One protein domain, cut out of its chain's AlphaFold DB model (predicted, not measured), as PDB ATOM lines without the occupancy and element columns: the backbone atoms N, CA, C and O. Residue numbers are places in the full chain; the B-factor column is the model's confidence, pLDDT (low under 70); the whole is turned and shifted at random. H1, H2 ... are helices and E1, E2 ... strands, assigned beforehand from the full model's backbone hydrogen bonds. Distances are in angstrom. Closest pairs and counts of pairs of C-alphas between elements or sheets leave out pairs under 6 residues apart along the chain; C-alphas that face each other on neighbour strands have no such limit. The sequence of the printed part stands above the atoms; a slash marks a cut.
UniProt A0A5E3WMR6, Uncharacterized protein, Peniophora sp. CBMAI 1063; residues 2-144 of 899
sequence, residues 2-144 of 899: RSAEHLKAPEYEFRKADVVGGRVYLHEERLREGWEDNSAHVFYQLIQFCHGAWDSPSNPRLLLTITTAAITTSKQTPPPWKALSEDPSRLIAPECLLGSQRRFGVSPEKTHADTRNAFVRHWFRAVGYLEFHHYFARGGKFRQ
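Overview. This is residues 2 to 144 of the 899 residues of an uncharacterized protein of Peniophora sp. CBMAI 1063 (UniProt A0A5E3WMR6). A small two-strand sheet, E1 and E2, spans the open end of a V made by the two longer helices, H2 and H6, with H2 in the middle of the domain. Long loops wrap round this core, the short helices H1, H3, H4 and H5 lie toward the outside, and the hairpin of E3 and E4 lies at the edge, while residues 56 to 61 stick out. The printed part has 143 residues with six named helices and four named strands, in the order H1 E1 H2 H3 H4 H5 H6 E2 E3 E4, and both two-strand sheets are antiparallel. The class is mostly helix, though under half of the residues are in named elements. The whole is compact, with a radius of gyration of the C-alphas of 14.1 A and spans of 39 by 34 by 30 A.

Along the chain. E1 is residues 23 to 25, 6.2 A long, and E2 residues 129 to 131, 6.6 A. H2, residues 39 to 52, runs 19.4 A from C-alpha 39 at (156.860, 158.770, 238.371). H6, residues 113 to 127, runs 19.8 A to C-alpha 127 at (160.519, 169.593, 252.100). The shorter helices are H1, residues 2 to 5, H3, residues 60 to 63, H4, residues 68 to 73, and H5, residues 81 to 86. E3 is residues 135 to 137, and E4, residues 141 to 143, ends with C-alpha 143 at (136.551, 173.434, 251.707).

Arrangement. E1 and E2 are antiparallel at 163 degrees, with N 24 and O 130 within hydrogen-bond range at 2.8 A. The closest C-alphas of E1 and H2, Val 24 and Cys 50, are 6.5 A apart; those of E2 and H6, Tyr 129 and Trp 123, 5.7 A. H2 touches H6 with residues 39 to 43 alone, closest at the C-alphas of Ser 39 and Asn 117, 6.1 A, at a steep tilt of 55 degrees, the same way. H4 is close to H2 but not clearly touching, with the C-alphas of Ile 71 and Phe 49 7.5 A apart. H1 is likewise close to H4, at the C-alphas of Ala 4 and Thr 72, 6.8 A. H3 and H4 are apart. The closest C-alphas of H5 and E3, Ala 83 and Phe 136, are 7.8 A apart. In the hairpin E3 and E4, N 135 and O 143 are 2.9 A apart. Every O i to N i+4 pair is within hydrogen-bond range in H2, H4 and H5, and 10 of 11 in H6; H1 and H3 are too short for such a pair.

Size, cuts and confidence. The C-alphas of Arg 61 and Gln 101, the two farthest apart, are 40.6 A apart. The printed part has no cut. The links H1 to E1, E1 to H2 and H5 to H6 are long. The mean pLDDT of the printed part is 77.3, and 41 residues are under 70, among them residues 2 to 10 and 53 to 78.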
ATOM      1  N   ARG A   2     141.344 153.098 234.272       47.81
ATOM      2  CA  ARG A   2     142.792 153.432 234.329       47.81
ATOM      3  C   ARG A   2     143.346 153.834 235.713       47.81
ATOM      4  O   ARG A   2     144.492 153.531 236.000       47.81
ATOM      5  N   SER A   3     142.550 154.427 236.611       52.66
ATOM      6  CA  SER A   3     143.015 154.748 237.980       52.66
ATOM      7  C   SER A   3     143.290 153.508 238.840       52.66
ATOM      8  O   SER A   3     144.125 153.561 239.732       52.66
ATOM      9  N   ALA A   4     142.641 152.375 238.542       53.47
ATOM     10  CA  ALA A   4     142.826 151.126 239.278       53.47
ATOM     11  C   ALA A   4     144.153 150.421 238.939       53.47
ATOM     12  O   ALA A   4     144.661 149.654 239.752       53.47
ATOM     13  N   GLU A   5     144.734 150.677 237.760       58.69
ATOM     14  CA  GLU A   5     146.073 150.182 237.402       58.69
ATOM     15  C   GLU A   5     147.161 150.909 238.201       58.69
ATOM     16  O   GLU A   5     148.121 150.272 238.639       58.69
ATOM     17  N   HIS A   6     146.943 152.191 238.523       54.59
ATOM     18  CA  HIS A   6     147.861 153.015 239.317       54.59
ATOM     19  C   HIS A   6     147.941 152.654 240.817       54.59
ATOM     20  O   HIS A   6     148.538 153.365 241.624       54.59
ATOM     21  N   LEU A   7     147.333 151.541 241.227       55.97
ATOM     22  CA  LEU A   7     147.216 151.154 242.636       55.97
ATOM     23  C   LEU A   7     147.656 149.715 242.912       55.97
ATOM     24  O   LEU A   7     147.849 149.359 244.068       55.97
ATOM     25  N   LYS A   8     147.834 148.879 241.880       58.38
ATOM     26  CA  LYS A   8     148.057 147.428 242.047       58.38
ATOM     27  C   LYS A   8     149.372 147.059 242.751       58.38
ATOM     28  O   LYS A   8     149.462 145.957 243.281       58.38
ATOM     29  N   ALA A   9     150.352 147.960 242.794       63.25
ATOM     30  CA  ALA A   9     151.554 147.834 243.616       63.25
ATOM     31  C   ALA A   9     152.002 149.237 244.062       63.25
ATOM     32  O   ALA A   9     152.323 150.041 243.194       63.25
ATOM     33  N   PRO A  10     151.972 149.586 245.359       68.50
ATOM     34  CA  PRO A  10     152.396 150.907 245.812       68.50
ATOM     35  C   PRO A  10     153.895 151.101 245.560       68.50
ATOM     36  O   PRO A  10     154.708 150.338 246.073       68.50
ATOM     37  N   GLU A  11     154.258 152.121 244.780       80.50
ATOM     38  CA  GLU A  11     155.665 152.511 244.577       80.50
ATOM     39  C   GLU A  11     156.233 153.229 245.820       80.50
ATOM     40  O   GLU A  11     157.445 153.409 245.952       80.50
ATOM     41  N   TYR A  12     155.346 153.610 246.749       82.62
ATOM     42  CA  TYR A  12     155.662 154.165 248.060       82.62
ATOM     43  C   TYR A  12     154.781 153.550 249.163       82.62
ATOM     44  O   TYR A  12     153.550 153.557 249.072       82.62
ATOM     45  N   GLU A  13     155.402 153.036 250.228       80.19
ATOM     46  CA  GLU A  13     154.696 152.436 251.369       80.19
ATOM     47  C   GLU A  13     154.276 153.503 252.401       80.19
ATOM     48  O   GLU A  13     155.076 153.919 253.246       80.19
ATOM     49  N   PHE A  14     153.004 153.917 252.382       77.00
ATOM     50  CA  PHE A  14     152.440 154.803 253.410       77.00
ATOM     51  C   PHE A  14     152.212 154.069 254.734       77.00
ATOM     52  O   PHE A  14     151.688 152.952 254.767       77.00
ATOM     53  N   ARG A  15     152.546 154.731 255.843       76.25
ATOM     54  CA  ARG A  15     152.313 154.254 257.210       76.25
ATOM     55  C   ARG A  15     151.437 155.238 257.968       76.25
ATOM     56  O   ARG A  15     151.445 156.436 257.714       76.25
ATOM     57  N   LYS A  16     150.719 154.733 258.971       61.16
ATOM     58  CA  LYS A  16     149.837 155.551 259.816       61.16
ATOM     59  C   LYS A  16     150.572 156.704 260.514       61.16
ATOM     60  O   LYS A  16     150.004 157.774 260.668       61.16
ATOM     61  N   ALA A  17     151.823 156.484 260.917       61.25
ATOM     62  CA  ALA A  17     152.648 157.493 261.582       61.25
ATOM     63  C   ALA A  17     153.045 158.671 260.668       61.25
ATOM     64  O   ALA A  17     153.541 159.677 261.163       61.25
ATOM     65  N   ASP A  18     152.815 158.563 259.357       71.00
ATOM     66  CA  ASP A  18     153.200 159.597 258.399       71.00
ATOM     67  C   ASP A  18     152.235 160.781 258.401       71.00
ATOM     68  O   ASP A  18     152.593 161.838 257.899       71.00
ATOM     69  N   VAL A  19     151.019 160.636 258.934       72.06
ATOM     70  CA  VAL A  19     150.004 161.696 258.911       72.06
ATOM     71  C   VAL A  19     149.931 162.369 260.279       72.06
ATOM     72  O   VAL A  19     149.497 161.746 261.246       72.06
ATOM     73  N   VAL A  20     150.344 163.638 260.375       62.62
ATOM     74  CA  VAL A  20     150.254 164.420 261.624       62.62
ATOM     75  C   VAL A  20     149.752 165.832 261.340       62.62
ATOM     76  O   VAL A  20     150.444 166.636 260.711       62.62
ATOM     77  N   GLY A  21     148.561 166.151 261.857       60.19
ATOM     78  CA  GLY A  21     147.973 167.491 261.812       60.19
ATOM     79  C   GLY A  21     147.874 168.050 260.394       60.19
ATOM     80  O   GLY A  21     148.324 169.169 260.155       60.19
ATOM     81  N   GLY A  22     147.375 167.231 259.465       67.81
ATOM     82  CA  GLY A  22     147.186 167.577 258.056       67.81
ATOM     83  C   GLY A  22     148.412 167.488 257.142       67.81
ATOM     84  O   GLY A  22     148.298 167.709 255.934       67.81
ATOM     85  N   ARG A  23     149.576 167.128 257.692       80.44
ATOM     86  CA  ARG A  23     150.812 166.886 256.934       80.44
ATOM     87  C   ARG A  23     151.036 165.402 256.741       80.44
ATOM     88  O   ARG A  23     150.900 164.643 257.697       80.44
ATOM     89  N   VAL A  24     151.455 165.016 255.542       83.69
ATOM     90  CA  VAL A  24     151.953 163.673 255.243       83.69
ATOM     91  C   VAL A  24     153.469 163.734 255.114       83.69
ATOM     92  O   VAL A  24     153.987 164.317 254.166       83.69
ATOM     93  N   TYR A  25     154.186 163.158 256.072       83.56
ATOM     94  CA  TYR A  25     155.643 163.083 256.080       83.56
ATOM     95  C   TYR A  25     156.130 161.983 255.141       83.56
ATOM     96  O   TYR A  25     155.629 160.856 255.137       83.56
ATOM     97  N   LEU A  26     157.116 162.326 254.317       89.38
ATOM     98  CA  LEU A  26     157.571 161.494 253.210       89.38
ATOM     99  C   LEU A  26     159.024 161.089 253.434       89.38
ATOM    100  O   LEU A  26     159.885 161.928 253.683       89.38
ATOM    101  N   HIS A  27     159.298 159.787 253.354       85.75
ATOM    102  CA  HIS A  27     160.608 159.213 253.655       85.75
ATOM    103  C   HIS A  27     161.193 158.523 252.426       85.75
ATOM    104  O   HIS A  27     160.660 157.515 251.975       85.75
ATOM    105  N   GLU A  28     162.314 159.026 251.912       91.00
ATOM    106  CA  GLU A  28     162.908 158.533 250.660       91.00
ATOM    107  C   GLU A  28     163.265 157.037 250.701       91.00
ATOM    108  O   GLU A  28     163.118 156.348 249.702       91.00
ATOM    109  N   GLU A  29     163.625 156.499 251.869       89.06
ATOM    110  CA  GLU A  29     163.961 155.076 252.070       89.06
ATOM    111  C   GLU A  29     162.815 154.106 251.731       89.06
ATOM    112  O   GLU A  29     163.047 152.919 251.516       89.06
ATOM    113  N   ARG A  30     161.569 154.595 251.708       87.38
ATOM    114  CA  ARG A  30     160.374 153.801 251.377       87.38
ATOM    115  C   ARG A  30     159.929 153.958 249.927       87.38
ATOM    116  O   ARG A  30     158.914 153.382 249.537       87.38
ATOM    117  N   LEU A  31     160.652 154.757 249.149       90.62
ATOM    118  CA  LEU A  31     160.417 154.942 247.730       90.62
ATOM    119  C   LEU A  31     161.180 153.860 246.962       90.62
ATOM    120  O   LEU A  31     162.375 153.665 247.176       90.62
ATOM    121  N   ARG A  32     160.490 153.124 246.087       90.00
ATOM    122  CA  ARG A  32     161.102 152.007 245.359       90.00
ATOM    123  C   ARG A  32     162.262 152.478 244.473       90.00
ATOM    124  O   ARG A  32     162.191 153.531 243.839       90.00
ATOM    125  N   GLU A  33     163.320 151.677 244.373       90.31
ATOM    126  CA  GLU A  33     164.374 151.923 243.384       90.31
ATOM    127  C   GLU A  33     163.789 151.945 241.961       90.31
ATOM    128  O   GLU A  33     162.942 151.120 241.615       90.31
ATOM    129  N   GLY A  34     164.218 152.914 241.145       90.81
ATOM    130  CA  GLY A  34     163.695 153.106 239.785       90.81
ATOM    131  C   GLY A  34     162.329 153.802 239.704       90.81
ATOM    132  O   GLY A  34     161.732 153.846 238.632       90.81
ATOM    133  N   TRP A  35     161.825 154.386 240.798       92.31
ATOM    134  CA  TRP A  35     160.524 155.073 240.822       92.31
ATOM    135  C   TRP A  35     160.360 156.177 239.761       92.31
ATOM    136  O   TRP A  35     159.232 156.518 239.411       92.31
ATOM    137  N   GLU A  36     161.455 156.749 239.253       93.38
ATOM    138  CA  GLU A  36     161.442 157.833 238.260       93.38
ATOM    139  C   GLU A  36     160.816 157.390 236.926       93.38
ATOM    140  O   GLU A  36     160.077 158.166 236.302       93.38
ATOM    141  N   ASP A  37     161.016 156.121 236.557       90.19
ATOM    142  CA  ASP A  37     160.410 155.492 235.376       90.19
ATOM    143  C   ASP A  37     158.888 155.345 235.546       90.19
ATOM    144  O   ASP A  37     158.123 155.477 234.589       90.19
ATOM    145  N   ASN A  38     158.434 155.199 236.798       88.56
ATOM    146  CA  ASN A  38     157.029 155.106 237.198       88.56
ATOM    147  C   ASN A  38     156.528 156.371 237.918       88.56
ATOM    148  O   ASN A  38     155.569 156.337 238.692       88.56
ATOM    149  N   SER A  39     157.130 157.527 237.638       89.50
ATOM    150  CA  SER A  39     156.860 158.770 238.371       89.50
ATOM    151  C   SER A  39     155.413 159.242 238.325       89.50
ATOM    152  O   SER A  39     154.947 159.877 239.266       89.50
ATOM    153  N   ALA A  40     154.671 158.923 237.261       86.81
ATOM    154  CA  ALA A  40     153.240 159.222 237.170       86.81
ATOM    155  C   ALA A  40     152.429 158.526 238.275       86.81
ATOM    156  O   ALA A  40     151.473 159.102 238.793       86.81
ATOM    157  N   HIS A  41     152.844 157.317 238.648       84.56
ATOM    158  CA  HIS A  41     152.184 156.456 239.619       84.56
ATOM    159  C   HIS A  41     152.418 156.940 241.047       84.56
ATOM    160  O   HIS A  41     151.465 157.264 241.751       84.56
ATOM    161  N   VAL A  42     153.687 157.126 241.419       87.44
ATOM    162  CA  VAL A  42     154.101 157.705 242.709       87.44
ATOM    163  C   VAL A  42     153.442 159.064 242.924       87.44
ATOM    164  O   VAL A  42     152.856 159.332 243.972       87.44
ATOM    165  N   PHE A  43     153.503 159.923 241.904       91.31
ATOM    166  CA  PHE A  43     152.931 161.262 241.949       91.31
ATOM    167  C   PHE A  43     151.413 161.227 242.151       91.31
ATOM    168  O   PHE A  43     150.881 161.982 242.963       91.31
ATOM    169  N   TYR A  44     150.712 160.316 241.470       89.56
ATOM    170  CA  TYR A  44     149.282 160.106 241.679       89.56
ATOM    171  C   TYR A  44     148.976 159.602 243.095       89.56
ATOM    172  O   TYR A  44     148.072 160.132 243.740       89.56
ATOM    173  N   GLN A  45     149.738 158.629 243.602       86.06
ATOM    174  CA  GLN A  45     149.540 158.042 244.929       86.06
ATOM    175  C   GLN A  45     149.716 159.055 246.058       86.06
ATOM    176  O   GLN A  45     148.870 159.113 246.947       86.06
ATOM    177  N   LEU A  46     150.759 159.887 246.001       88.38
ATOM    178  CA  LEU A  46     151.016 160.933 246.997       88.38
ATOM    179  C   LEU A  46     149.861 161.928 247.073       88.38
ATOM    180  O   LEU A  46     149.332 162.178 248.155       88.38
ATOM    181  N   ILE A  47     149.419 162.446 245.927       90.19
ATOM    182  CA  ILE A  47     148.328 163.423 245.884       90.19
ATOM    183  C   ILE A  47     147.002 162.771 246.296       90.19
ATOM    184  O   ILE A  47     146.258 163.356 247.079       90.19
ATOM    185  N   GLN A  48     146.711 161.554 245.826       85.06
ATOM    186  CA  GLN A  48     145.490 160.826 246.187       85.06
ATOM    187  C   GLN A  48     145.426 160.511 247.683       85.06
ATOM    188  O   GLN A  48     144.359 160.646 248.276       85.06
ATOM    189  N   PHE A  49     146.535 160.078 248.284       81.69
ATOM    190  CA  PHE A  49     146.596 159.757 249.706       81.69
ATOM    191  C   PHE A  49     146.400 161.013 250.558       81.69
ATOM    192  O   PHE A  49     145.530 161.039 251.427       81.69
ATOM    193  N   CYS A  50     147.144 162.080 250.250       79.44
ATOM    194  CA  CYS A  50     147.069 163.329 251.000       79.44
ATOM    195  C   CYS A  50     145.709 164.016 250.855       79.44
ATOM    196  O   CYS A  50     145.213 164.552 251.832       79.44
ATOM    197  N   HIS A  51     145.090 163.994 249.668       81.88
ATOM    198  CA  HIS A  51     143.759 164.575 249.448       81.88
ATOM    199  C   HIS A  51     142.640 163.689 250.019       81.88
ATOM    200  O   HIS A  51     141.712 164.194 250.647       81.88
ATOM    201  N   GLY A  52     142.754 162.366 249.864       71.94
ATOM    202  CA  GLY A  52     141.757 161.395 250.317       71.94
ATOM    203  C   GLY A  52     141.654 161.249 251.837       71.94
ATOM    204  O   GLY A  52     140.584 160.894 252.324       71.94
ATOM    205  N   ALA A  53     142.716 161.572 252.585       66.50
ATOM    206  CA  ALA A  53     142.694 161.600 254.050       66.50
ATOM    207  C   ALA A  53     141.629 162.561 254.625       66.50
ATOM    208  O   ALA A  53     141.170 162.355 255.745       66.50
ATOM    209  N   TRP A  54     141.196 163.562 253.850       65.31
ATOM    210  CA  TRP A  54     140.284 164.617 254.307       65.31
ATOM    211  C   TRP A  54     138.820 164.441 253.881       65.31
ATOM    212  O   TRP A  54     137.935 165.030 254.491       65.31
ATOM    213  N   ASP A  55     138.533 163.630 252.856       58.12
ATOM    214  CA  ASP A  55     137.179 163.488 252.273       58.12
ATOM    215  C   ASP A  55     136.254 162.577 253.130       58.12
ATOM    216  O   ASP A  55     135.098 162.351 252.775       58.12
ATOM    217  N   SER A  56     136.730 162.032 254.267       55.56
ATOM    218  CA  SER A  56     135.955 161.131 255.149       55.56
ATOM    219  C   SER A  56     136.041 161.478 256.655       55.56
ATOM    220  O   SER A  56     136.625 160.728 257.438       55.56
ATOM    221  N   PRO A  57     135.428 162.591 257.106       50.03
ATOM    222  CA  PRO A  57     135.441 163.007 258.516       50.03
ATOM    223  C   PRO A  57     134.480 162.217 259.431       50.03
ATOM    224  O   PRO A  57     134.586 162.281 260.655       50.03
ATOM    225  N   SER A  58     133.543 161.435 258.881       46.94
ATOM    226  CA  SER A  58     132.453 160.825 259.663       46.94
ATOM    227  C   SER A  58     132.809 159.530 260.408       46.94
ATOM    228  O   SER A  58     131.970 159.020 261.152       46.94
ATOM    229  N   ASN A  59     134.021 158.976 260.258       45.16
ATOM    230  CA  ASN A  59     134.398 157.747 260.965       45.16
ATOM    231  C   ASN A  59     135.929 157.605 261.176       45.16
ATOM    232  O   ASN A  59     136.610 156.980 260.361       45.16
ATOM    233  N   PRO A  60     136.504 158.111 262.286       46.66
ATOM    234  CA  PRO A  60     137.951 158.038 262.552       46.66
ATOM    235  C   PRO A  60     138.480 156.602 262.730       46.66
ATOM    236  O   PRO A  60     139.680 156.356 262.613       46.66
ATOM    237  N   ARG A  61     137.597 155.613 262.950       41.88
ATOM    238  CA  ARG A  61     137.970 154.188 262.930       41.88
ATOM    239  C   ARG A  61     138.211 153.645 261.522       41.88
ATOM    240  O   ARG A  61     138.953 152.679 261.392       41.88
ATOM    241  N   LEU A  62     137.653 154.264 260.479       45.75
ATOM    242  CA  LEU A  62     137.913 153.873 259.090       45.75
ATOM    243  C   LEU A  62     139.304 154.314 258.624       45.75
ATOM    244  O   LEU A  62     139.934 153.542 257.914       45.75
ATOM    245  N   LEU A  63     139.832 155.446 259.118       48.44
ATOM    246  CA  LEU A  63     141.237 155.866 258.940       48.44
ATOM    247  C   LEU A  63     142.240 154.830 259.485       48.44
ATOM    248  O   LEU A  63     143.326 154.670 258.938       48.44
ATOM    249  N   LEU A  64     141.855 154.073 260.522       43.38
ATOM    250  CA  LEU A  64     142.664 152.991 261.101       43.38
ATOM    251  C   LEU A  64     142.781 151.756 260.186       43.38
ATOM    252  O   LEU A  64     143.734 150.992 260.328       43.38
ATOM    253  N   THR A  65     141.836 151.573 259.259       42.75
ATOM    254  CA  THR A  65     141.779 150.441 258.317       42.75
ATOM    255  C   THR A  65     142.165 150.850 256.892       42.75
ATOM    256  O   THR A  65     142.117 150.020 255.983       42.75
ATOM    257  N   ILE A  66     142.608 152.098 256.676       47.88
ATOM    258  CA  ILE A  66     143.257 152.524 255.426       47.88
ATOM    259  C   ILE A  66     144.707 152.026 255.438       47.88
ATOM    260  O   ILE A  66     145.673 152.777 255.476       47.88
ATOM    261  N   THR A  67     144.859 150.705 255.441       50.59
ATOM    262  CA  THR A  67     146.066 150.075 254.904       50.59
ATOM    263  C   THR A  67     146.044 150.231 253.381       50.59
ATOM    264  O   THR A  67     145.013 150.568 252.793       50.59
ATOM    265  N   THR A  68     147.170 149.978 252.719       49.31
ATOM    266  CA  THR A  68     147.344 149.945 251.251       49.31
ATOM    267  C   THR A  68     146.172 149.307 250.478       49.31
ATOM    268  O   THR A  68     145.863 149.750 249.372       49.31
ATOM    269  N   ALA A  69     145.438 148.365 251.089       44.34
ATOM    270  CA  ALA A  69     144.216 147.760 250.556       44.34
ATOM    271  C   ALA A  69     143.039 148.743 250.325       44.34
ATOM    272  O   ALA A  69     142.272 148.573 249.376       44.34
ATOM    273  N   ALA A  70     142.874 149.793 251.133       51.25
ATOM    274  CA  ALA A  70     141.777 150.760 250.990       51.25
ATOM    275  C   ALA A  70     142.025 151.788 249.875       51.25
ATOM    276  O   ALA A  70     141.079 152.196 249.201       51.25
ATOM    277  N   ILE A  71     143.289 152.148 249.615       51.31
ATOM    278  CA  ILE A  71     143.656 152.976 248.453       51.31
ATOM    279  C   ILE A  71     143.310 152.215 247.164       51.31
ATOM    280  O   ILE A  71     142.792 152.815 246.227       51.31
ATOM    281  N   THR A  72     143.499 150.887 247.153       46.44
ATOM    282  CA  THR A  72     143.163 150.009 246.017       46.44
ATOM    283  C   THR A  72     141.675 149.679 245.856       46.44
ATOM    284  O   THR A  72     141.274 149.298 244.758       46.44
ATOM    285  N   THR A  73     140.849 149.790 246.908       41.69
ATOM    286  CA  THR A  73     139.460 149.267 246.909       41.69
ATOM    287  C   THR A  73     138.361 150.304 247.154       41.69
ATOM    288  O   THR A  73     137.200 150.024 246.844       41.69
ATOM    289  N   SER A  74     138.666 151.504 247.665       46.41
ATOM    290  CA  SER A  74     137.638 152.537 247.850       46.41
ATOM    291  C   SER A  74     137.185 153.098 246.493       46.41
ATOM    292  O   SER A  74     137.978 153.242 245.563       46.41
ATOM    293  N   LYS A  75     135.886 153.397 246.341       48.25
ATOM    294  CA  LYS A  75     135.340 154.079 245.154       48.25
ATOM    295  C   LYS A  75     135.895 155.512 245.112       48.25
ATOM    296  O   LYS A  75     135.272 156.439 245.629       48.25
ATOM    297  N   GLN A  76     137.086 155.638 244.532       53.72
ATOM    298  CA  GLN A  76     137.963 156.804 244.578       53.72
ATOM    299  C   GLN A  76     137.259 158.081 244.122       53.72
ATOM    300  O   GLN A  76     136.778 158.166 242.990       53.72
ATOM    301  N   THR A  77     137.259 159.107 244.972       57.53
ATOM    302  CA  THR A  77     137.206 160.479 244.470       57.53
ATOM    303  C   THR A  77     138.582 160.741 243.844       57.53
ATOM    304  O   THR A  77     139.574 160.663 244.572       57.53
ATOM    305  N   PRO A  78     138.696 160.940 242.516       67.88
ATOM    306  CA  PRO A  78     139.988 161.224 241.902       67.88
ATOM    307  C   PRO A  78     140.568 162.506 242.513       67.88
ATOM    308  O   PRO A  78     139.791 163.389 242.894       67.88
ATOM    309  N   PRO A  79     141.904 162.652 242.574       77.62
ATOM    310  CA  PRO A  79     142.509 163.865 243.087       77.62
ATOM    311  C   PRO A  79     142.037 165.054 242.244       77.62
ATOM    312  O   PRO A  79     141.732 164.882 241.054       77.62
ATOM    313  N   PRO A  80     141.982 166.267 242.808       84.88
ATOM    314  CA  PRO A  80     141.412 167.424 242.135       84.88
ATOM    315  C   PRO A  80     142.396 168.031 241.127       84.88
ATOM    316  O   PRO A  80     142.774 169.195 241.222       84.88
ATOM    317  N   TRP A  81     142.804 167.241 240.131       89.00
ATOM    318  CA  TRP A  81     143.811 167.597 239.129       89.00
ATOM    319  C   TRP A  81     143.494 168.895 238.396       89.00
ATOM    320  O   TRP A  81     144.399 169.672 238.119       89.00
ATOM    321  N   LYS A  82     142.210 169.163 238.129       87.62
ATOM    322  CA  LYS A  82     141.779 170.425 237.521       87.62
ATOM    323  C   LYS A  82     142.137 171.621 238.411       87.62
ATOM    324  O   LYS A  82     142.813 172.532 237.948       87.62
ATOM    325  N   ALA A  83     141.776 171.572 239.692       86.81
ATOM    326  CA  ALA A  83     142.094 172.635 240.642       86.81
ATOM    327  C   ALA A  83     143.610 172.769 240.878       86.81
ATOM    328  O   ALA A  83     144.119 173.883 240.919       86.81
ATOM    329  N   LEU A  84     144.343 171.648 240.941       90.00
ATOM    330  CA  LEU A  84     145.809 171.655 241.027       90.00
ATOM    331  C   LEU A  84     146.472 172.279 239.790       90.00
ATOM    332  O   LEU A  84     147.500 172.937 239.919       90.00
ATOM    333  N   SER A  85     145.904 172.081 238.597       92.38
ATOM    334  CA  SER A  85     146.435 172.651 237.353       92.38
ATOM    335  C   SER A  85     146.153 174.146 237.186       92.38
ATOM    336  O   SER A  85     146.935 174.844 236.543       92.38
ATOM    337  N   GLU A  86     145.051 174.631 237.761       91.19
ATOM    338  CA  GLU A  86     144.647 176.038 237.701       91.19
ATOM    339  C   GLU A  86     145.390 176.870 238.750       91.19
ATOM    340  O   GLU A  86     146.051 177.848 238.404       91.19
ATOM    341  N   ASP A  87     145.312 176.465 240.020       89.56
ATOM    342  CA  ASP A  87     145.938 177.178 241.132       89.56
ATOM    343  C   ASP A  87     146.278 176.210 242.284       89.56
ATOM    344  O   ASP A  87     145.486 176.026 243.219       89.56
ATOM    345  N   PRO A  88     147.463 175.572 242.249       90.69
ATOM    346  CA  PRO A  88     147.843 174.590 243.256       90.69
ATOM    347  C   PRO A  88     148.038 175.211 244.643       90.69
ATOM    348  O   PRO A  88     147.890 174.503 245.635       90.69
ATOM    349  N   SER A  89     148.304 176.522 244.724       87.62
ATOM    350  CA  SER A  89     148.509 177.241 245.990       87.62
ATOM    351  C   SER A  89     147.249 177.334 246.851       87.62
ATOM    352  O   SER A  89     147.335 177.509 248.062       87.62
ATOM    353  N   ARG A  90     146.067 177.142 246.246       87.06
ATOM    354  CA  ARG A  90     144.800 177.045 246.982       87.06
ATOM    355  C   ARG A  90     144.664 175.741 247.753       87.06
ATOM    356  O   ARG A  90     143.960 175.712 248.754       87.06
ATOM    357  N   LEU A  91     145.283 174.663 247.273       85.50
ATOM    358  CA  LEU A  91     145.133 173.322 247.843       85.50
ATOM    359  C   LEU A  91     146.341 172.922 248.677       85.50
ATOM    360  O   LEU A  91     146.171 172.433 249.788       85.50
ATOM    361  N   ILE A  92     147.539 173.123 248.135       89.50
ATOM    362  CA  ILE A  92     148.804 172.635 248.680       89.50
ATOM    363  C   ILE A  92     149.561 173.795 249.331       89.50
ATOM    364  O   ILE A  92     149.583 174.904 248.796       89.50
ATOM    365  N   ALA A  93     150.211 173.517 250.464       87.25
ATOM    366  CA  ALA A  93     151.072 174.472 251.155       87.25
ATOM    367  C   ALA A  93     152.129 175.081 250.208       87.25
ATOM    368  O   ALA A  93     152.753 174.331 249.448       87.25
ATOM    369  N   PRO A  94     152.370 176.408 250.230       89.12
ATOM    370  CA  PRO A  94     153.302 177.062 249.309       89.12
ATOM    371  C   PRO A  94     154.712 176.457 249.309       89.12
ATOM    372  O   PRO A  94     155.348 176.389 248.259       89.12
ATOM    373  N   GLU A  95     155.189 175.961 250.453       88.81
ATOM    374  CA  GLU A  95     156.510 175.335 250.585       88.81
ATOM    375  C   GLU A  95     156.593 174.000 249.833       88.81
ATOM    376  O   GLU A  95     157.660 173.610 249.363       88.81
ATOM    377  N   CYS A  96     155.460 173.313 249.662       91.25
ATOM    378  CA  CYS A  96     155.358 172.065 248.908       91.25
ATOM    379  C   CYS A  96     155.293 172.298 247.383       91.25
ATOM    380  O   CYS A  96     155.208 171.330 246.623       91.25
ATOM    381  N   LEU A  97     155.334 173.550 246.909       93.44
ATOM    382  CA  LEU A  97     155.257 173.900 245.490       93.44
ATOM    383  C   LEU A  97     156.621 174.274 244.898       93.44
ATOM    384  O   LEU A  97     157.437 174.951 245.516       93.44
ATOM    385  N   LEU A  98     156.854 173.875 243.644       87.25
ATOM    386  CA  LEU A  98     158.086 174.154 242.904       87.25
ATOM    387  C   LEU A  98     157.991 175.439 242.070       87.25
ATOM    388  O   LEU A  98     158.016 175.396 240.840       87.25
ATOM    389  N   GLY A  99     157.908 176.592 242.739       83.19
ATOM    390  CA  GLY A  99     157.889 177.907 242.084       83.19
ATOM    391  C   GLY A  99     156.795 178.074 241.012       83.19
ATOM    392  O   GLY A  99     155.909 177.242 240.847       83.19
ATOM    393  N   SER A 100     156.835 179.177 240.255       75.19
ATOM    394  CA  SER A 100     155.796 179.511 239.260       75.19
ATOM    395  C   SER A 100     155.978 178.842 237.888       75.19
ATOM    396  O   SER A 100     155.039 178.806 237.089       75.19
ATOM    397  N   GLN A 101     157.172 178.311 237.599       75.06
ATOM    398  CA  GLN A 101     157.513 177.749 236.284       75.06
ATOM    399  C   GLN A 101     157.058 176.294 236.093       75.06
ATOM    400  O   GLN A 101     156.896 175.851 234.957       75.06
ATOM    401  N   ARG A 102     156.831 175.537 237.174       84.25
ATOM    402  CA  ARG A 102     156.442 174.121 237.108       84.25
ATOM    403  C   ARG A 102     154.981 173.960 237.513       84.25
ATOM    404  O   ARG A 102     154.638 174.082 238.683       84.25
ATOM    405  N   ARG A 103     154.114 173.690 236.534       88.62
ATOM    406  CA  ARG A 103     152.661 173.562 236.735       88.62
ATOM    407  C   ARG A 103     152.210 172.103 236.742       88.62
ATOM    408  O   ARG A 103     152.766 171.273 236.021       88.62
ATOM    409  N   PHE A 104     151.177 171.810 237.529       92.94
ATOM    410  CA  PHE A 104     150.465 170.536 237.457       92.94
ATOM    411  C   PHE A 104     149.682 170.461 236.141       92.94
ATOM    412  O   PHE A 104     149.095 171.446 235.696       92.94
ATOM    413  N   GLY A 105     149.663 169.288 235.512       89.81
ATOM    414  CA  GLY A 105     148.758 169.006 234.402       89.81
ATOM    415  C   GLY A 105     147.362 168.626 234.902       89.81
ATOM    416  O   GLY A 105     147.171 168.279 236.065       89.81
ATOM    417  N   VAL A 106     146.381 168.605 233.996       87.31
ATOM    418  CA  VAL A 106     144.992 168.192 234.303       87.31
ATOM    419  C   VAL A 106     144.845 166.693 234.635       87.31
ATOM    420  O   VAL A 106     143.744 166.218 234.901       87.31
ATOM    421  N   SER A 107     145.942 165.934 234.585       86.88
ATOM    422  CA  SER A 107     146.080 164.551 235.050       86.88
ATOM    423  C   SER A 107     147.566 164.273 235.351       86.88
ATOM    424  O   SER A 107     148.429 165.043 234.899       86.88
ATOM    425  N   PRO A 108     147.916 163.191 236.074       85.00
ATOM    426  CA  PRO A 108     149.316 162.850 236.305       85.00
ATOM    427  C   PRO A 108     150.041 162.578 234.978       85.00
ATOM    428  O   PRO A 108     151.131 163.099 234.766       85.00
ATOM    429  N   GLU A 109     149.420 161.879 234.023       86.38
ATOM    430  CA  GLU A 109     150.020 161.586 232.712       86.38
ATOM    431  C   GLU A 109     150.272 162.853 231.887       86.38
ATOM    432  O   GLU A 109     151.262 162.935 231.165       86.38
ATOM    433  N   LYS A 110     149.399 163.858 232.025       89.75
ATOM    434  CA  LYS A 110     149.517 165.154 231.342       89.75
ATOM    435  C   LYS A 110     150.460 166.136 232.041       89.75
ATOM    436  O   LYS A 110     150.761 167.186 231.483       89.75
ATOM    437  N   THR A 111     150.920 165.827 233.250       90.75
ATOM    438  CA  THR A 111     151.999 166.578 233.906       90.75
ATOM    439  C   THR A 111     153.325 166.105 233.316       90.75
ATOM    440  O   THR A 111     153.565 164.908 233.324       90.75
ATOM    441  N   HIS A 112     154.189 166.985 232.802       94.50
ATOM    442  CA  HIS A 112     155.456 166.557 232.180       94.50
ATOM    443  C   HIS A 112     156.292 165.675 233.129       94.50
ATOM    444  O   HIS A 112     156.341 165.952 234.330       94.50
ATOM    445  N   ALA A 113     156.961 164.638 232.611       93.31
ATOM    446  CA  ALA A 113     157.716 163.683 233.432       93.31
ATOM    447  C   ALA A 113     158.769 164.377 234.310       93.31
ATOM    448  O   ALA A 113     158.793 164.162 235.519       93.31
ATOM    449  N   ASP A 114     159.531 165.313 233.740       94.38
ATOM    450  CA  ASP A 114     160.520 166.110 234.485       94.38
ATOM    451  C   ASP A 114     159.897 166.961 235.594       94.38
ATOM    452  O   ASP A 114     160.513 167.201 236.635       94.38
ATOM    453  N   THR A 115     158.666 167.428 235.382       94.56
ATOM    454  CA  THR A 115     157.923 168.200 236.379       94.56
ATOM    455  C   THR A 115     157.470 167.299 237.519       94.56
ATOM    456  O   THR A 115     157.694 167.652 238.674       94.56
ATOM    457  N   ARG A 116     156.919 166.114 237.220       94.69
ATOM    458  CA  ARG A 116     156.552 165.120 238.243       94.69
ATOM    459  C   ARG A 116     157.762 164.674 239.052       94.69
ATOM    460  O   ARG A 116     157.720 164.736 240.275       94.69
ATOM    461  N   ASN A 117     158.848 164.298 238.376       95.56
ATOM    462  CA  ASN A 117     160.097 163.884 239.013       95.56
ATOM    463  C   ASN A 117     160.641 164.973 239.927       95.56
ATOM    464  O   ASN A 117     161.064 164.689 241.043       95.56
ATOM    465  N   ALA A 118     160.585 166.231 239.493       95.06
ATOM    466  CA  ALA A 118     160.993 167.322 240.353       95.06
ATOM    467  C   ALA A 118     160.077 167.487 241.562       95.06
ATOM    468  O   ALA A 118     160.609 167.633 242.654       95.06
ATOM    469  N   PHE A 119     158.748 167.434 241.413       95.94
ATOM    470  CA  PHE A 119     157.832 167.530 242.557       95.94
ATOM    471  C   PHE A 119     158.058 166.404 243.561       95.94
ATOM    472  O   PHE A 119     158.186 166.673 244.749       95.94
ATOM    473  N   VAL A 120     158.186 165.162 243.092       95.38
ATOM    474  CA  VAL A 120     158.470 164.023 243.971       95.38
ATOM    475  C   VAL A 120     159.818 164.222 244.675       95.38
ATOM    476  O   VAL A 120     159.874 164.153 245.899       95.38
ATOM    477  N   ARG A 121     160.889 164.589 243.955       95.31
ATOM    478  CA  ARG A 121     162.188 164.903 244.582       95.31
ATOM    479  C   ARG A 121     162.090 166.069 245.570       95.31
ATOM    480  O   ARG A 121     162.727 166.017 246.611       95.31
ATOM    481  N   HIS A 122     161.300 167.099 245.275       94.31
ATOM    482  CA  HIS A 122     161.073 168.241 246.164       94.31
ATOM    483  C   HIS A 122     160.407 167.805 247.465       94.31
ATOM    484  O   HIS A 122     160.918 168.091 248.545       94.31
ATOM    485  N   TRP A 123     159.324 167.039 247.369       94.88
ATOM    486  CA  TRP A 123     158.591 166.553 248.532       94.88
ATOM    487  C   TRP A 123     159.415 165.595 249.394       94.88
ATOM    488  O   TRP A 123     159.379 165.713 250.613       94.88
ATOM    489  N   PHE A 124     160.202 164.701 248.790       92.75
ATOM    490  CA  PHE A 124     161.036 163.754 249.538       92.75
ATOM    491  C   PHE A 124     162.346 164.354 250.065       92.75
ATOM    492  O   PHE A 124     162.726 164.065 251.195       92.75
ATOM    493  N   ARG A 125     163.049 165.168 249.266       91.31
ATOM    494  CA  ARG A 125     164.426 165.608 249.571       91.31
ATOM    495  C   ARG A 125     164.530 167.033 250.096       91.31
ATOM    496  O   ARG A 125     165.430 167.308 250.881       91.31
ATOM    497  N   ALA A 126     163.669 167.944 249.643       88.81
ATOM    498  CA  ALA A 126     163.755 169.356 250.019       88.81
ATOM    499  C   ALA A 126     162.818 169.703 251.182       88.81
ATOM    500  O   ALA A 126     163.241 170.354 252.133       88.81
ATOM    501  N   VAL A 127     161.560 169.257 251.113       89.81
ATOM    502  CA  VAL A 127     160.519 169.593 252.100       89.81
ATOM    503  C   VAL A 127     160.383 168.510 253.170       89.81
ATOM    504  O   VAL A 127     160.266 168.819 254.353       89.81
ATOM    505  N   GLY A 128     160.413 167.235 252.773       89.44
ATOM    506  CA  GLY A 128     160.219 166.081 253.659       89.44
ATOM    507  C   GLY A 128     158.758 165.817 254.047       89.44
ATOM    508  O   GLY A 128     158.484 164.920 254.846       89.44
ATOM    509  N   TYR A 129     157.807 166.585 253.512       90.38
ATOM    510  CA  TYR A 129     156.374 166.401 253.730       90.38
ATOM    511  C   TYR A 129     155.546 166.963 252.565       90.38
ATOM    512  O   TYR A 129     156.049 167.714 251.729       90.38
ATOM    513  N   LEU A 130     154.264 166.594 252.531       88.81
ATOM    514  CA  LEU A 130     153.232 167.146 251.658       88.81
ATOM    515  C   LEU A 130     152.013 167.542 252.503       88.81
ATOM    516  O   LEU A 130     151.498 166.735 253.275       88.81
ATOM    517  N   GLU A 131     151.562 168.787 252.379       88.88
ATOM    518  CA  GLU A 131     150.464 169.352 253.176       88.88
ATOM    519  C   GLU A 131     149.377 169.945 252.274       88.88
ATOM    520  O   GLU A 131     149.678 170.689 251.336       88.88
ATOM    521  N   PHE A 132     148.115 169.628 252.583       87.31
ATOM    522  CA  PHE A 132     146.938 170.217 251.943       87.31
ATOM    523  C   PHE A 132     146.210 171.111 252.950       87.31
ATOM    524  O   PHE A 132     145.697 170.616 253.950       87.31
ATOM    525  N   HIS A 133     146.132 172.414 252.683       79.81
ATOM    526  CA  HIS A 133     145.389 173.353 253.536       79.81
ATOM    527  C   HIS A 133     143.909 173.457 253.163       79.81
ATOM    528  O   HIS A 133     143.111 173.940 253.957       79.81
ATOM    529  N   HIS A 134     143.533 173.009 251.963       82.25
ATOM    530  CA  HIS A 134     142.143 172.889 251.536       82.25
ATOM    531  C   HIS A 134     141.960 171.563 250.809       82.25
ATOM    532  O   HIS A 134     142.840 171.119 250.067       82.25
ATOM    533  N   TYR A 135     140.787 170.955 250.963       81.31
ATOM    534  CA  TYR A 135     140.386 169.833 250.132       81.31
ATOM    535  C   TYR A 135     139.297 170.277 249.158       81.31
ATOM    536  O   TYR A 135     138.438 171.117 249.435       81.31
ATOM    537  N   PHE A 136     139.364 169.726 247.955       81.00
ATOM    538  CA  PHE A 136     138.362 169.956 246.928       81.00
ATOM    539  C   PHE A 136     137.242 168.923 247.074       81.00
ATOM    540  O   PHE A 136     137.446 167.748 246.764       81.00
ATOM    541  N   ALA A 137     136.085 169.351 247.578       78.25
ATOM    542  CA  ALA A 137     134.949 168.468 247.818       78.25
ATOM    543  C   ALA A 137     134.248 168.073 246.505       78.25
ATOM    544  O   ALA A 137     134.273 168.816 245.510       78.25
ATOM    545  N   ARG A 138     133.548 166.926 246.505       71.56
ATOM    546  CA  ARG A 138     132.651 166.547 245.397       71.56
ATOM    547  C   ARG A 138     131.647 167.680 245.142       71.56
ATOM    548  O   ARG A 138     130.904 168.065 246.037       71.56
ATOM    549  N   GLY A 139     131.651 168.224 243.923       73.62
ATOM    550  CA  GLY A 139     130.844 169.397 243.546       73.62
ATOM    551  C   GLY A 139     131.645 170.674 243.272       73.62
ATOM    552  O   GLY A 139     131.053 171.704 242.969       73.62
ATOM    553  N   GLY A 140     132.978 170.622 243.338       77.56
ATOM    554  CA  GLY A 140     133.833 171.691 242.821       77.56
ATOM    555  C   GLY A 140     134.118 172.838 243.790       77.56
ATOM    556  O   GLY A 140     134.639 173.873 243.380       77.56
ATOM    557  N   LYS A 141     133.752 172.681 245.066       81.69
ATOM    558  CA  LYS A 141     133.951 173.701 246.098       81.69
ATOM    559  C   LYS A 141     135.213 173.397 246.898       81.69
ATOM    560  O   LYS A 141     135.398 172.273 247.365       81.69
ATOM    561  N   PHE A 142     136.051 174.414 247.080       80.69
ATOM    562  CA  PHE A 142     137.132 174.373 248.059       80.69
ATOM    563  C   PHE A 142     136.513 174.399 249.453       80.69
ATOM    564  O   PHE A 142     135.680 175.257 249.749       80.69
ATOM    565  N   ARG A 143     136.894 173.443 250.292       76.69
ATOM    566  CA  ARG A 143     136.551 173.434 251.707       76.69
ATOM    567  C   ARG A 143     137.840 173.443 252.503       76.69
ATOM    568  O   ARG A 143     138.805 172.767 252.140       76.69
ATOM    569  N   GLN A 144     137.858 174.228 253.572       68.56
ATOM    570  CA  GLN A 144     138.872 174.023 254.591       68.56
ATOM    571  C   GLN A 144     138.637 172.636 255.194       68.56
ATOM    572  O   GLN A 144     137.477 172.234 255.338       68.56
TER     573      GLN A 144